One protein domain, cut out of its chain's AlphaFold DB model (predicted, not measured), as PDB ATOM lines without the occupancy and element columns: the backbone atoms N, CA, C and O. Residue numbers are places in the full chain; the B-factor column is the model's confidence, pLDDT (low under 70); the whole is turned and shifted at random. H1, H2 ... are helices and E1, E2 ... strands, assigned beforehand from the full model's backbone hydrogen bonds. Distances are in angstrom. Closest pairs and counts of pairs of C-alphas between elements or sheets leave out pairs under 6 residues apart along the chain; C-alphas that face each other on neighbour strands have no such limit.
ATOM      1  N   PHE A  21     400.221 149.130 188.578       57.12
ATOM      2  CA  PHE A  21     400.515 148.582 189.899       57.12
ATOM      3  C   PHE A  21     400.539 149.760 190.873       57.12
ATOM      4  O   PHE A  21     401.011 150.836 190.490       57.12
ATOM      5  N   LEU A  22     400.018 149.573 192.089       53.59
ATOM      6  CA  LEU A  22     400.049 150.555 193.176       53.59
ATOM      7  C   LEU A  22     401.499 150.755 193.637       53.59
ATOM      8  O   LEU A  22     401.887 150.410 194.746       53.59
ATOM      9  N   TYR A  23     402.327 151.254 192.729       54.53
ATOM     10  CA  TYR A  23     403.682 151.628 193.005       54.53
ATOM     11  C   TYR A  23     403.642 152.895 193.810       54.53
ATOM     12  O   TYR A  23     402.998 153.874 193.405       54.53
ATOM     13  N   PRO A  24     404.370 152.903 194.915       53.53
ATOM     14  CA  PRO A  24     404.490 154.104 195.679       53.53
ATOM     15  C   PRO A  24     405.391 155.059 194.839       53.53
ATOM     16  O   PRO A  24     406.190 154.618 194.008       53.53
ATOM     17  N   ARG A  25     405.153 156.380 194.909       59.09
ATOM     18  CA  ARG A  25     405.859 157.413 194.103       59.09
ATOM     19  C   ARG A  25     407.383 157.252 194.161       59.09
ATOM     20  O   ARG A  25     407.877 156.595 195.061       59.09
ATOM     21  N   SER A  26     408.144 157.962 193.317       58.31
ATOM     22  CA  SER A  26     409.621 157.988 193.415       58.31
ATOM     23  C   SER A  26     410.123 158.240 194.842       58.31
ATOM     24  O   SER A  26     411.065 157.595 195.268       58.31
ATOM     25  N   ALA A  27     409.429 159.091 195.610       55.22
ATOM     26  CA  ALA A  27     409.718 159.320 197.025       55.22
ATOM     27  C   ALA A  27     409.681 158.035 197.862       55.22
ATOM     28  O   ALA A  27     410.462 157.881 198.777       55.22
ATOM     29  N   LEU A  28     408.792 157.105 197.550       62.31
ATOM     30  CA  LEU A  28     408.655 155.821 198.223       62.31
ATOM     31  C   LEU A  28     409.456 154.702 197.516       62.31
ATOM     32  O   LEU A  28     409.577 153.613 198.057       62.31
ATOM     33  N   LEU A  29     410.046 154.960 196.344       61.72
ATOM     34  CA  LEU A  29     411.137 154.135 195.800       61.72
ATOM     35  C   LEU A  29     412.478 154.427 196.495       61.72
ATOM     36  O   LEU A  29     413.410 153.648 196.363       61.72
ATOM     37  N   GLU A  30     412.582 155.542 197.231       62.94
ATOM     38  CA  GLU A  30     413.752 155.854 198.071       62.94
ATOM     39  C   GLU A  30     413.797 154.985 199.347       62.94
ATOM     40  O   GLU A  30     414.830 154.932 200.010       62.94
ATOM     41  N   GLY A  31     412.683 154.333 199.707       55.38
ATOM     42  CA  GLY A  31     412.602 153.381 200.817       55.38
ATOM     43  C   GLY A  31     413.025 151.966 200.418       55.38
ATOM     44  O   GLY A  31     413.358 151.707 199.264       55.38
ATOM     45  N   ILE A  32     412.981 151.031 201.370       56.81
ATOM     46  CA  ILE A  32     413.357 149.628 201.129       56.81
ATOM     47  C   ILE A  32     412.208 148.664 201.422       56.81
ATOM     48  O   ILE A  32     411.405 148.907 202.324       56.81
ATOM     49  N   VAL A  33     412.141 147.552 200.688       56.91
ATOM     50  CA  VAL A  33     411.246 146.430 201.004       56.91
ATOM     51  C   VAL A  33     412.027 145.354 201.742       56.91
ATOM     52  O   VAL A  33     413.008 144.816 201.225       56.91
ATOM     53  N   VAL A  34     411.568 145.026 202.947       56.25
ATOM     54  CA  VAL A  34     412.206 144.058 203.842       56.25
ATOM     55  C   VAL A  34     411.257 142.885 204.072       56.25
ATOM     56  O   VAL A  34     410.074 143.072 204.356       56.25
ATOM     57  N   ALA A  35     411.771 141.671 203.903       46.66
ATOM     58  CA  ALA A  35     411.066 140.434 204.203       46.66
ATOM     59  C   ALA A  35     410.891 140.258 205.718       46.66
ATOM     60  O   ALA A  35     411.617 140.851 206.514       46.66
ATOM     61  N   ASN A  36     409.990 139.371 206.141       53.31
ATOM     62  CA  ASN A  36     409.775 139.092 207.569       53.31
ATOM     63  C   ASN A  36     411.028 138.562 208.285       53.31
ATOM     64  O   ASN A  36     411.138 138.678 209.501       53.31
ATOM     65  N   GLN A  37     411.983 138.011 207.533       61.25
ATOM     66  CA  GLN A  37     413.274 137.544 208.040       61.25
ATOM     67  C   GLN A  37     414.291 138.683 208.265       61.25
ATOM     68  O   GLN A  37     415.392 138.425 208.737       61.25
ATOM     69  N   GLY A  38     413.947 139.934 207.934       63.53
ATOM     70  CA  GLY A  38     414.827 141.101 208.083       63.53
ATOM     71  C   GLY A  38     415.735 141.380 206.879       63.53
ATOM     72  O   GLY A  38     416.539 142.308 206.921       63.53
ATOM     73  N   GLU A  39     415.602 140.620 205.791       61.66
ATOM     74  CA  GLU A  39     416.412 140.774 204.577       61.66
ATOM     75  C   GLU A  39     415.744 141.680 203.534       61.66
ATOM     76  O   GLU A  39     414.524 141.655 203.362       61.66
ATOM     77  N   ARG A  40     416.535 142.455 202.779       65.44
ATOM     78  CA  ARG A  40     416.010 143.289 201.685       65.44
ATOM     79  C   ARG A  40     415.646 142.431 200.466       65.44
ATOM     80  O   ARG A  40     416.467 141.660 199.978       65.44
ATOM     81  N   VAL A  41     414.438 142.623 199.936       52.34
ATOM     82  CA  VAL A  41     413.845 141.779 198.876       52.34
ATOM     83  C   VAL A  41     414.449 142.048 197.485       52.34
ATOM     84  O   VAL A  41     414.527 141.152 196.638       52.34
ATOM     85  N   GLY A  42     414.892 143.279 197.213       65.94
ATOM     86  CA  GLY A  42     415.508 143.654 195.938       65.94
ATOM     87  C   GLY A  42     415.536 145.162 195.713       65.94
ATOM     88  O   GLY A  42     415.316 145.923 196.641       65.94
ATOM     89  N   ALA A  43     415.816 145.583 194.479       72.00
ATOM     90  CA  ALA A  43     415.642 146.972 194.065       72.00
ATOM     91  C   ALA A  43     414.151 147.250 193.812       72.00
ATOM     92  O   ALA A  43     413.490 146.487 193.107       72.00
ATOM     93  N   GLU A  44     413.616 148.300 194.423       68.94
ATOM     94  CA  GLU A  44     412.183 148.597 194.496       68.94
ATOM     95  C   GLU A  44     411.654 149.323 193.245       68.94
ATOM     96  O   GLU A  44     410.445 149.416 193.037       68.94
ATOM     97  N   ASP A  45     412.557 149.793 192.385       60.81
ATOM     98  CA  ASP A  45     412.290 150.493 191.126       60.81
ATOM     99  C   ASP A  45     412.112 149.558 189.912       60.81
ATOM    100  O   ASP A  45     411.797 150.018 188.812       60.81
ATOM    101  N   VAL A  46     412.255 148.241 190.099       67.06
ATOM    102  CA  VAL A  46     412.009 147.228 189.056       67.06
ATOM    103  C   VAL A  46     410.515 146.965 188.830       67.06
ATOM    104  O   VAL A  46     409.666 147.349 189.637       67.06
ATOM    105  N   TYR A  47     410.174 146.259 187.740       67.44
ATOM    106  CA  TYR A  47     408.797 145.844 187.430       67.44
ATOM    107  C   TYR A  47     408.137 145.054 188.578       67.44
ATOM    108  O   TYR A  47     408.772 144.244 189.245       67.44
ATOM    109  N   GLY A  48     406.842 145.269 188.806       65.75
ATOM    110  CA  GLY A  48     406.224 144.990 190.103       65.75
ATOM    111  C   GLY A  48     406.019 143.505 190.258       65.75
ATOM    112  O   GLY A  48     406.313 142.940 191.302       65.75
ATOM    113  N   ALA A  49     405.656 142.851 189.156       67.88
ATOM    114  CA  ALA A  49     405.638 141.402 189.095       67.88
ATOM    115  C   ALA A  49     407.035 140.793 189.284       67.88
ATOM    116  O   ALA A  49     407.115 139.702 189.823       67.88
ATOM    117  N   LEU A  50     408.124 141.477 188.910       67.94
ATOM    118  CA  LEU A  50     409.486 140.972 189.128       67.94
ATOM    119  C   LEU A  50     409.897 141.079 190.604       67.94
ATOM    120  O   LEU A  50     410.502 140.156 191.151       67.94
ATOM    121  N   LEU A  51     409.556 142.186 191.269       64.50
ATOM    122  CA  LEU A  51     409.772 142.336 192.711       64.50
ATOM    123  C   LEU A  51     408.914 141.337 193.504       64.50
ATOM    124  O   LEU A  51     409.421 140.647 194.387       64.50
ATOM    125  N   ILE A  52     407.635 141.204 193.140       64.12
ATOM    126  CA  ILE A  52     406.708 140.247 193.754       64.12
ATOM    127  C   ILE A  52     407.122 138.803 193.454       64.12
ATOM    128  O   ILE A  52     407.048 137.975 194.350       64.12
ATOM    129  N   GLU A  53     407.645 138.488 192.268       69.19
ATOM    130  CA  GLU A  53     408.188 137.158 191.968       69.19
ATOM    131  C   GLU A  53     409.335 136.796 192.919       69.19
ATOM    132  O   GLU A  53     409.363 135.685 193.450       69.19
ATOM    133  N   LYS A  54     410.259 137.728 193.195       65.81
ATOM    134  CA  LYS A  54     411.320 137.509 194.192       65.81
ATOM    135  C   LYS A  54     410.736 137.297 195.586       65.81
ATOM    136  O   LYS A  54     411.135 136.353 196.263       65.81
ATOM    137  N   MET A  55     409.762 138.114 195.983       57.84
ATOM    138  CA  MET A  55     409.073 137.971 197.268       57.84
ATOM    139  C   MET A  55     408.367 136.610 197.394       57.84
ATOM    140  O   MET A  55     408.490 135.942 198.416       57.84
ATOM    141  N   MET A  56     407.690 136.147 196.342       67.56
ATOM    142  CA  MET A  56     407.008 134.852 196.310       67.56
ATOM    143  C   MET A  56     407.992 133.685 196.365       67.56
ATOM    144  O   MET A  56     407.828 132.772 197.170       67.56
ATOM    145  N   ARG A  57     409.031 133.711 195.521       71.56
ATOM    146  CA  ARG A  57     409.980 132.597 195.388       71.56
ATOM    147  C   ARG A  57     410.959 132.490 196.552       71.56
ATOM    148  O   ARG A  57     411.416 131.389 196.832       71.56
ATOM    149  N   LYS A  58     411.330 133.615 197.171       73.00
ATOM    150  CA  LYS A  58     412.432 133.674 198.147       73.00
ATOM    151  C   LYS A  58     412.021 134.138 199.541       73.00
ATOM    152  O   LYS A  58     412.739 133.851 200.487       73.00
ATOM    153  N   HIS A  59     410.878 134.809 199.681       62.22
ATOM    154  CA  HIS A  59     410.464 135.447 200.936       62.22
ATOM    155  C   HIS A  59     409.024 135.092 201.330       62.22
ATOM    156  O   HIS A  59     408.319 135.889 201.941       62.22
ATOM    157  N   GLN A  60     408.563 133.893 200.953       70.94
ATOM    158  CA  GLN A  60     407.264 133.338 201.367       70.94
ATOM    159  C   GLN A  60     406.063 134.249 201.054       70.94
ATOM    160  O   GLN A  60     405.035 134.185 201.721       70.94
ATOM    161  N   SER A  61     406.170 135.088 200.018       63.94
ATOM    162  CA  SER A  61     405.149 136.078 199.639       63.94
ATOM    163  C   SER A  61     404.844 137.124 200.725       63.94
ATOM    164  O   SER A  61     403.762 137.706 200.722       63.94
ATOM    165  N   GLN A  62     405.782 137.375 201.642       50.94
ATOM    166  CA  GLN A  62     405.632 138.326 202.742       50.94
ATOM    167  C   GLN A  62     406.725 139.399 202.697       50.94
ATOM    168  O   GLN A  62     407.895 139.110 202.448       50.94
ATOM    169  N   GLY A  63     406.345 140.644 202.966       49.00
ATOM    170  CA  GLY A  63     407.282 141.756 203.055       49.00
ATOM    171  C   GLY A  63     406.595 143.069 203.404       49.00
ATOM    172  O   GLY A  63     405.389 143.233 203.204       49.00
ATOM    173  N   PHE A  64     407.381 144.008 203.917       62.25
ATOM    174  CA  PHE A  64     406.939 145.344 204.297       62.25
ATOM    175  C   PHE A  64     407.738 146.396 203.540       62.25
ATOM    176  O   PHE A  64     408.945 146.251 203.357       62.25
ATOM    177  N   ALA A  65     407.073 147.474 203.139       69.75
ATOM    178  CA  ALA A  65     407.752 148.656 202.633       69.75
ATOM    179  C   ALA A  65     408.070 149.602 203.799       69.75
ATOM    180  O   ALA A  65     407.178 149.940 204.580       69.75
ATOM    181  N   ILE A  66     409.331 150.013 203.920       64.31
ATOM    182  CA  ILE A  66     409.822 150.873 204.999       64.31
ATOM    183  C   ILE A  66     410.109 152.269 204.447       64.31
ATOM    184  O   ILE A  66     410.847 152.426 203.473       64.31
ATOM    185  N   TYR A  67     409.544 153.276 205.113       74.38
ATOM    186  CA  TYR A  67     409.686 154.694 204.787       74.38
ATOM    187  C   TYR A  67     410.020 155.498 206.043       74.38
ATOM    188  O   TYR A  67     409.473 155.233 207.113       74.38
ATOM    189  N   ASP A  68     410.866 156.513 205.898       75.00
ATOM    190  CA  ASP A  68     411.132 157.529 206.910       75.00
ATOM    191  C   ASP A  68     410.238 158.779 206.729       75.00
ATOM    192  O   ASP A  68     409.410 158.901 205.813       75.00
ATOM    193  N   SER A  69     410.376 159.729 207.658       83.25
ATOM    194  CA  SER A  69     409.581 160.962 207.701       83.25
ATOM    195  C   SER A  69     409.767 161.858 206.470       83.25
ATOM    196  O   SER A  69     408.834 162.568 206.087       83.25
ATOM    197  N   THR A  70     410.926 161.803 205.815       81.62
ATOM    198  CA  THR A  70     411.262 162.541 204.595       81.62
ATOM    199  C   THR A  70     410.461 162.017 203.414       81.62
ATOM    200  O   THR A  70     409.787 162.806 202.739       81.62
ATOM    201  N   GLN A  71     410.481 160.699 203.166       80.38
ATOM    202  CA  GLN A  71     409.692 160.117 202.074       80.38
ATOM    203  C   GLN A  71     408.195 160.326 202.326       80.38
ATOM    204  O   GLN A  71     407.446 160.682 201.410       80.38
ATOM    205  N   TRP A  72     407.765 160.215 203.586       79.81
ATOM    206  CA  TRP A  72     406.374 160.439 203.964       79.81
ATOM    207  C   TRP A  72     405.913 161.890 203.756       79.81
ATOM    208  O   TRP A  72     404.853 162.137 203.176       79.81
ATOM    209  N   ALA A  73     406.715 162.878 204.164       81.69
ATOM    210  CA  ALA A  73     406.404 164.292 203.955       81.69
ATOM    211  C   ALA A  73     406.323 164.653 202.464       81.69
ATOM    212  O   ALA A  73     405.449 165.425 202.059       81.69
ATOM    213  N   LYS A  74     407.199 164.069 201.635       76.56
ATOM    214  CA  LYS A  74     407.143 164.208 200.172       76.56
ATOM    215  C   LYS A  74     405.838 163.638 199.610       76.56
ATOM    216  O   LYS A  74     405.209 164.313 198.801       76.56
ATOM    217  N   ALA A  75     405.414 162.449 200.045       73.12
ATOM    218  CA  ALA A  75     404.176 161.818 199.581       73.12
ATOM    219  C   ALA A  75     402.926 162.649 199.926       73.12
ATOM    220  O   ALA A  75     402.075 162.871 199.067       73.12
ATOM    221  N   LYS A  76     402.845 163.207 201.144       74.06
ATOM    222  CA  LYS A  76     401.708 164.052 201.561       74.06
ATOM    223  C   LYS A  76     401.506 165.287 200.685       74.06
ATOM    224  O   LYS A  76     400.372 165.608 200.345       74.06
ATOM    225  N   LYS A  77     402.591 165.970 200.295       78.12
ATOM    226  CA  LYS A  77     402.540 167.182 199.449       78.12
ATOM    227  C   LYS A  77     401.973 166.927 198.048       78.12
ATOM    228  O   LYS A  77     401.757 167.870 197.296       78.12
ATOM    229  N   GLN A  78     401.786 165.665 197.676       71.94
ATOM    230  CA  GLN A  78     401.343 165.257 196.350       71.94
ATOM    231  C   GLN A  78     399.836 164.991 196.291       71.94
ATOM    232  O   GLN A  78     399.313 164.797 195.200       71.94
ATOM    233  N   LEU A  79     399.142 164.990 197.432       69.69
ATOM    234  CA  LEU A  79     397.705 164.746 197.486       69.69
ATOM    235  C   LEU A  79     396.915 166.000 197.086       69.69
ATOM    236  O   LEU A  79     397.197 167.085 197.603       69.69
ATOM    237  N   PRO A  80     395.904 165.875 196.208       67.50
ATOM    238  CA  PRO A  80     394.985 166.971 195.948       67.50
ATOM    239  C   PRO A  80     394.136 167.242 197.195       67.50
ATOM    240  O   PRO A  80     393.615 166.323 197.825       67.50
ATOM    241  N   THR A  81     393.984 168.514 197.552       68.75
ATOM    242  CA  THR A  81     393.158 168.938 198.694       68.75
ATOM    243  C   THR A  81     391.700 169.179 198.302       68.75
ATOM    244  O   THR A  81     390.806 169.057 199.139       68.75
ATOM    245  N   GLN A  82     391.440 169.495 197.033       72.88
ATOM    246  CA  GLN A  82     390.101 169.778 196.525       72.88
ATOM    247  C   GLN A  82     389.276 168.490 196.391       72.88
ATOM    248  O   GLN A  82     389.747 167.497 195.844       72.88
ATOM    249  N   GLY A  83     388.040 168.502 196.897       70.69
ATOM    250  CA  GLY A  83     387.079 167.397 196.764       70.69
ATOM    251  C   GLY A  83     387.363 166.158 197.626       70.69
ATOM    252  O   GLY A  83     386.435 165.415 197.927       70.69
ATOM    253  N   LEU A  84     388.597 165.961 198.108       75.25
ATOM    254  CA  LEU A  84     388.994 164.772 198.876       75.25
ATOM    255  C   LEU A  84     388.101 164.530 200.101       75.25
ATOM    256  O   LEU A  84     387.631 163.415 200.313       75.25
ATOM    257  N   ARG A  85     387.838 165.582 200.887       82.12
ATOM    258  CA  ARG A  85     386.984 165.490 202.078       82.12
ATOM    259  C   ARG A  85     385.553 165.088 201.726       82.12
ATOM    260  O   ARG A  85     385.022 164.179 202.344       82.12
ATOM    261  N   GLN A  86     384.974 165.713 200.703       84.06
ATOM    262  CA  GLN A  86     383.606 165.427 200.260       84.06
ATOM    263  C   GLN A  86     383.455 163.962 199.830       84.06
ATOM    264  O   GLN A  86     382.483 163.312 200.200       84.06
ATOM    265  N   THR A  87     384.441 163.418 199.112       81.69
ATOM    266  CA  THR A  87     384.446 162.007 198.701       81.69
ATOM    267  C   THR A  87     384.544 161.055 199.893       81.69
ATOM    268  O   THR A  87     383.818 160.063 199.946       81.69
ATOM    269  N   VAL A  88     385.423 161.344 200.861       85.12
ATOM    270  CA  VAL A  88     385.576 160.515 202.071       85.12
ATOM    271  C   VAL A  88     384.317 160.567 202.939       85.12
ATOM    272  O   VAL A  88     383.873 159.525 203.419       85.12
ATOM    273  N   ASP A  89     383.715 161.746 203.094       89.38
ATOM    274  CA  ASP A  89     382.470 161.930 203.844       89.38
ATOM    275  C   ASP A  89     381.324 161.133 203.191       89.38
ATOM    276  O   ASP A  89     380.675 160.343 203.871       89.38
ATOM    277  N   ALA A  90     381.158 161.210 201.863       83.94
ATOM    278  CA  ALA A  90     380.140 160.442 201.138       83.94
ATOM    279  C   ALA A  90     380.319 158.914 201.268       83.94
ATOM    280  O   ALA A  90     379.339 158.182 201.424       83.94
ATOM    281  N   TYR A  91     381.562 158.422 201.232       82.88
ATOM    282  CA  TYR A  91     381.879 157.007 201.454       82.88
ATOM    283  C   TYR A  91     381.546 156.560 202.888       82.88
ATOM    284  O   TYR A  91     380.914 155.521 203.091       82.88
ATOM    285  N   ASN A  92     381.917 157.365 203.888       89.06
ATOM    286  CA  ASN A  92     381.609 157.094 205.292       89.06
ATOM    287  C   ASN A  92     380.098 157.132 205.566       89.06
ATOM    288  O   ASN A  92     379.586 156.272 206.284       89.06
ATOM    289  N   ASP A  93     379.379 158.083 204.971       94.25
ATOM    290  CA  ASP A  93     377.926 158.200 205.089       94.25
ATOM    291  C   ASP A  93     377.203 157.014 204.447       94.25
ATOM    292  O   ASP A  93     376.214 156.530 205.004       94.25
ATOM    293  N   ALA A  94     377.692 156.504 203.312       86.25
ATOM    294  CA  ALA A  94     377.136 155.301 202.698       86.25
ATOM    295  C   ALA A  94     377.257 154.085 203.631       86.25
ATOM    296  O   ALA A  94     376.279 153.368 203.818       86.25
ATOM    297  N   ILE A  95     378.412 153.898 204.282       82.81
ATOM    298  CA  ILE A  95     378.614 152.824 205.272       82.81
ATOM    299  C   ILE A  95     377.706 153.023 206.489       82.81
ATOM    300  O   ILE A  95     377.028 152.093 206.916       82.81
ATOM    301  N   LYS A  96     377.669 154.239 207.046       95.19
ATOM    302  CA  LYS A  96     376.896 154.560 208.255       95.19
ATOM    303  C   LYS A  96     375.397 154.304 208.083       95.19
ATOM    304  O   LYS A  96     374.738 153.921 209.043       95.19
ATOM    305  N   ASN A  97     374.867 154.555 206.888       96.50
ATOM    306  CA  ASN A  97     373.442 154.433 206.585       96.50
ATOM    307  C   ASN A  97     373.081 153.122 205.861       96.50
ATOM    308  O   ASN A  97     371.984 153.042 205.315       96.50
ATOM    309  N   ASP A  98     373.998 152.147 205.806       93.44
ATOM    310  CA  ASP A  98     373.833 150.865 205.097       93.44
ATOM    311  C   ASP A  98     373.365 151.019 203.633       93.44
ATOM    312  O   ASP A  98     372.501 150.310 203.121       93.44
ATOM    313  N   LYS A  99     373.929 152.014 202.940       93.81
ATOM    314  CA  LYS A  99     373.650 152.289 201.526       93.81
ATOM    315  C   LYS A  99     374.700 151.636 200.619       93.81
ATOM    316  O   LYS A  99     375.841 151.392 201.042       93.81
ATOM    317  N   PRO A 100     374.365 151.380 199.339       84.06
ATOM    318  CA  PRO A 100     375.359 151.018 198.337       84.06
ATOM    319  C   PRO A 100     376.487 152.050 198.269       84.06
ATOM    320  O   PRO A 100     376.272 153.250 198.440       84.06
ATOM    321  N   ASP A 101     377.699 151.565 198.028       79.00
ATOM    322  CA  ASP A 101     378.859 152.417 197.811       79.00
ATOM    323  C   ASP A 101     378.654 153.290 196.560       79.00
ATOM    324  O   ASP A 101     378.266 152.744 195.526       79.00
ATOM    325  N   PRO A 102     378.953 154.602 196.595       73.31
ATOM    326  CA  PRO A 102     378.798 155.467 195.424       73.31
ATOM    327  C   PRO A 102     379.606 155.021 194.192       73.31
ATOM    328  O   PRO A 102     379.253 155.382 193.072       73.31
ATOM    329  N   ALA A 103     380.675 154.238 194.385       75.75
ATOM    330  CA  ALA A 103     381.497 153.652 193.326       75.75
ATOM    331  C   ALA A 103     381.270 152.134 193.154       75.75
ATOM    332  O   ALA A 103     382.028 151.477 192.439       75.75
ATOM    333  N   ASN A 104     380.216 151.576 193.761       78.06
ATOM    334  CA  ASN A 104     379.817 150.166 193.690       78.06
ATOM    335  C   ASN A 104     380.831 149.163 194.277       78.06
ATOM    336  O   ASN A 104     380.874 148.000 193.871       78.06
ATOM    337  N   LYS A 105     381.642 149.577 195.260       70.44
ATOM    338  CA  LYS A 105     382.496 148.658 196.026       70.44
ATOM    339  C   LYS A 105     381.664 147.640 196.832       70.44
ATOM    340  O   LYS A 105     380.687 148.001 197.487       70.44
ATOM    341  N   MET A 106     382.090 146.372 196.836       67.31
ATOM    342  CA  MET A 106     381.418 145.271 197.554       67.31
ATOM    343  C   MET A 106     381.301 145.544 199.059       67.31
ATOM    344  O   MET A 106     382.256 146.012 199.679       67.31
ATOM    345  N   SER A 107     380.140 145.244 199.652       75.25
ATOM    346  CA  SER A 107     379.796 145.543 201.056       75.25
ATOM    347  C   SER A 107     380.784 145.016 202.092       75.25
ATOM    348  O   SER A 107     381.158 145.750 203.000       75.25
ATOM    349  N   ASP A 108     381.255 143.790 201.920       77.94
ATOM    350  CA  ASP A 108     382.184 143.088 202.811       77.94
ATOM    351  C   ASP A 108     383.635 143.598 202.742       77.94
ATOM    352  O   ASP A 108     384.454 143.277 203.598       77.94
ATOM    353  N   THR A 109     383.961 144.436 201.755       69.38
ATOM    354  CA  THR A 109     385.302 145.027 201.585       69.38
ATOM    355  C   THR A 109     385.378 146.498 202.008       69.38
ATOM    356  O   THR A 109     386.390 147.176 201.777       69.38
ATOM    357  N   ARG A 110     384.299 147.029 202.596       73.88
ATOM    358  CA  ARG A 110     384.178 148.425 203.036       73.88
ATOM    359  C   ARG A 110     384.488 148.567 204.527       73.88
ATOM    360  O   ARG A 110     384.139 147.728 205.343       73.88
TER     361      ARG A 110
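Overview. This is residues 21 to 110 of the 205 residues of the protein "FAD_binding_2 domain-containing protein" of Fusarium floridanum (UniProt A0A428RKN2). Two lobes with an open gap between them make a bridge-like shape: the larger lobe has a short two-stranded ribbon, E1 and E2, with the small helices H1 and H3 together at one end and H2 toward the other end, and the smaller lobe is the longest helix, H4, with residues 97 to 110 folding back near it. The link from H3 to H4 joins the lobes, and residues 79 to 86, of which 84 to 86 belong to H4, stand free. The printed part has 90 residues with four named helices and two named strands, in the order H1, E1, H2, E2, H3, H4; the sheet is E1 - E2, antiparallel. The class is mostly helix, though under half of the printed residues, 42 of 90, are in named elements. The whole is loose, with a radius of gyration of the C-alphas of 17.4 A and spans of 45 by 30 by 21 A.

Along the chain. E1, residues 32 to 34, begins at C-alpha 32, (413.357, 149.628, 201.129), and E2 is residues 64 to 66; each is 6.3 A long. H1 is residues 26 to 29, 4.8 A, and H3 is residues 69 to 76, 10.5 A. H2, residues 48 to 58, is 15.2 A long and begins at C-alpha 48, (406.224, 144.990, 190.103). H4, residues 84 to 96, is 18.4 A long and ends at C-alpha 96, (376.896, 154.560, 208.255).

Arrangement. E1 and E2 are antiparallel neighbours, with 144 degrees between their directions. The C-alphas of Val 33 and Ala 65 face each other at 4.5 A. Within hydrogen-bond range are N 66 and O 32, 2.8 A, and N 34 and O 64, 2.9 A. H1 and H3 touch, and their closest C-alphas are those of Ala 27 and Gln 71, 5.1 A apart. H1 and E2 are only just apart, with their closest C-alphas at 8.5 A. H2 touches no helix. H4 touches no helix and is apart from E1 and E2. In H2, H3 and H4 every O i to N i+4 pair is within hydrogen-bond range; H1, with 4 residues, is too short for such a pair, and its one O i to N i+3 pair is within range.

Size, cuts and confidence. The two C-alphas farthest apart are those of Glu 39 and Asn 97, at 45.1 A. The printed part has no cut. The link from E1 to H2, 13 residues, is long; that from H3 to H4, 7 residues, is short. The mean pLDDT of the printed part is 70.4, and 47 residues are under 70, among them residues 21 to 42, 44 to 56 and 61 to 66.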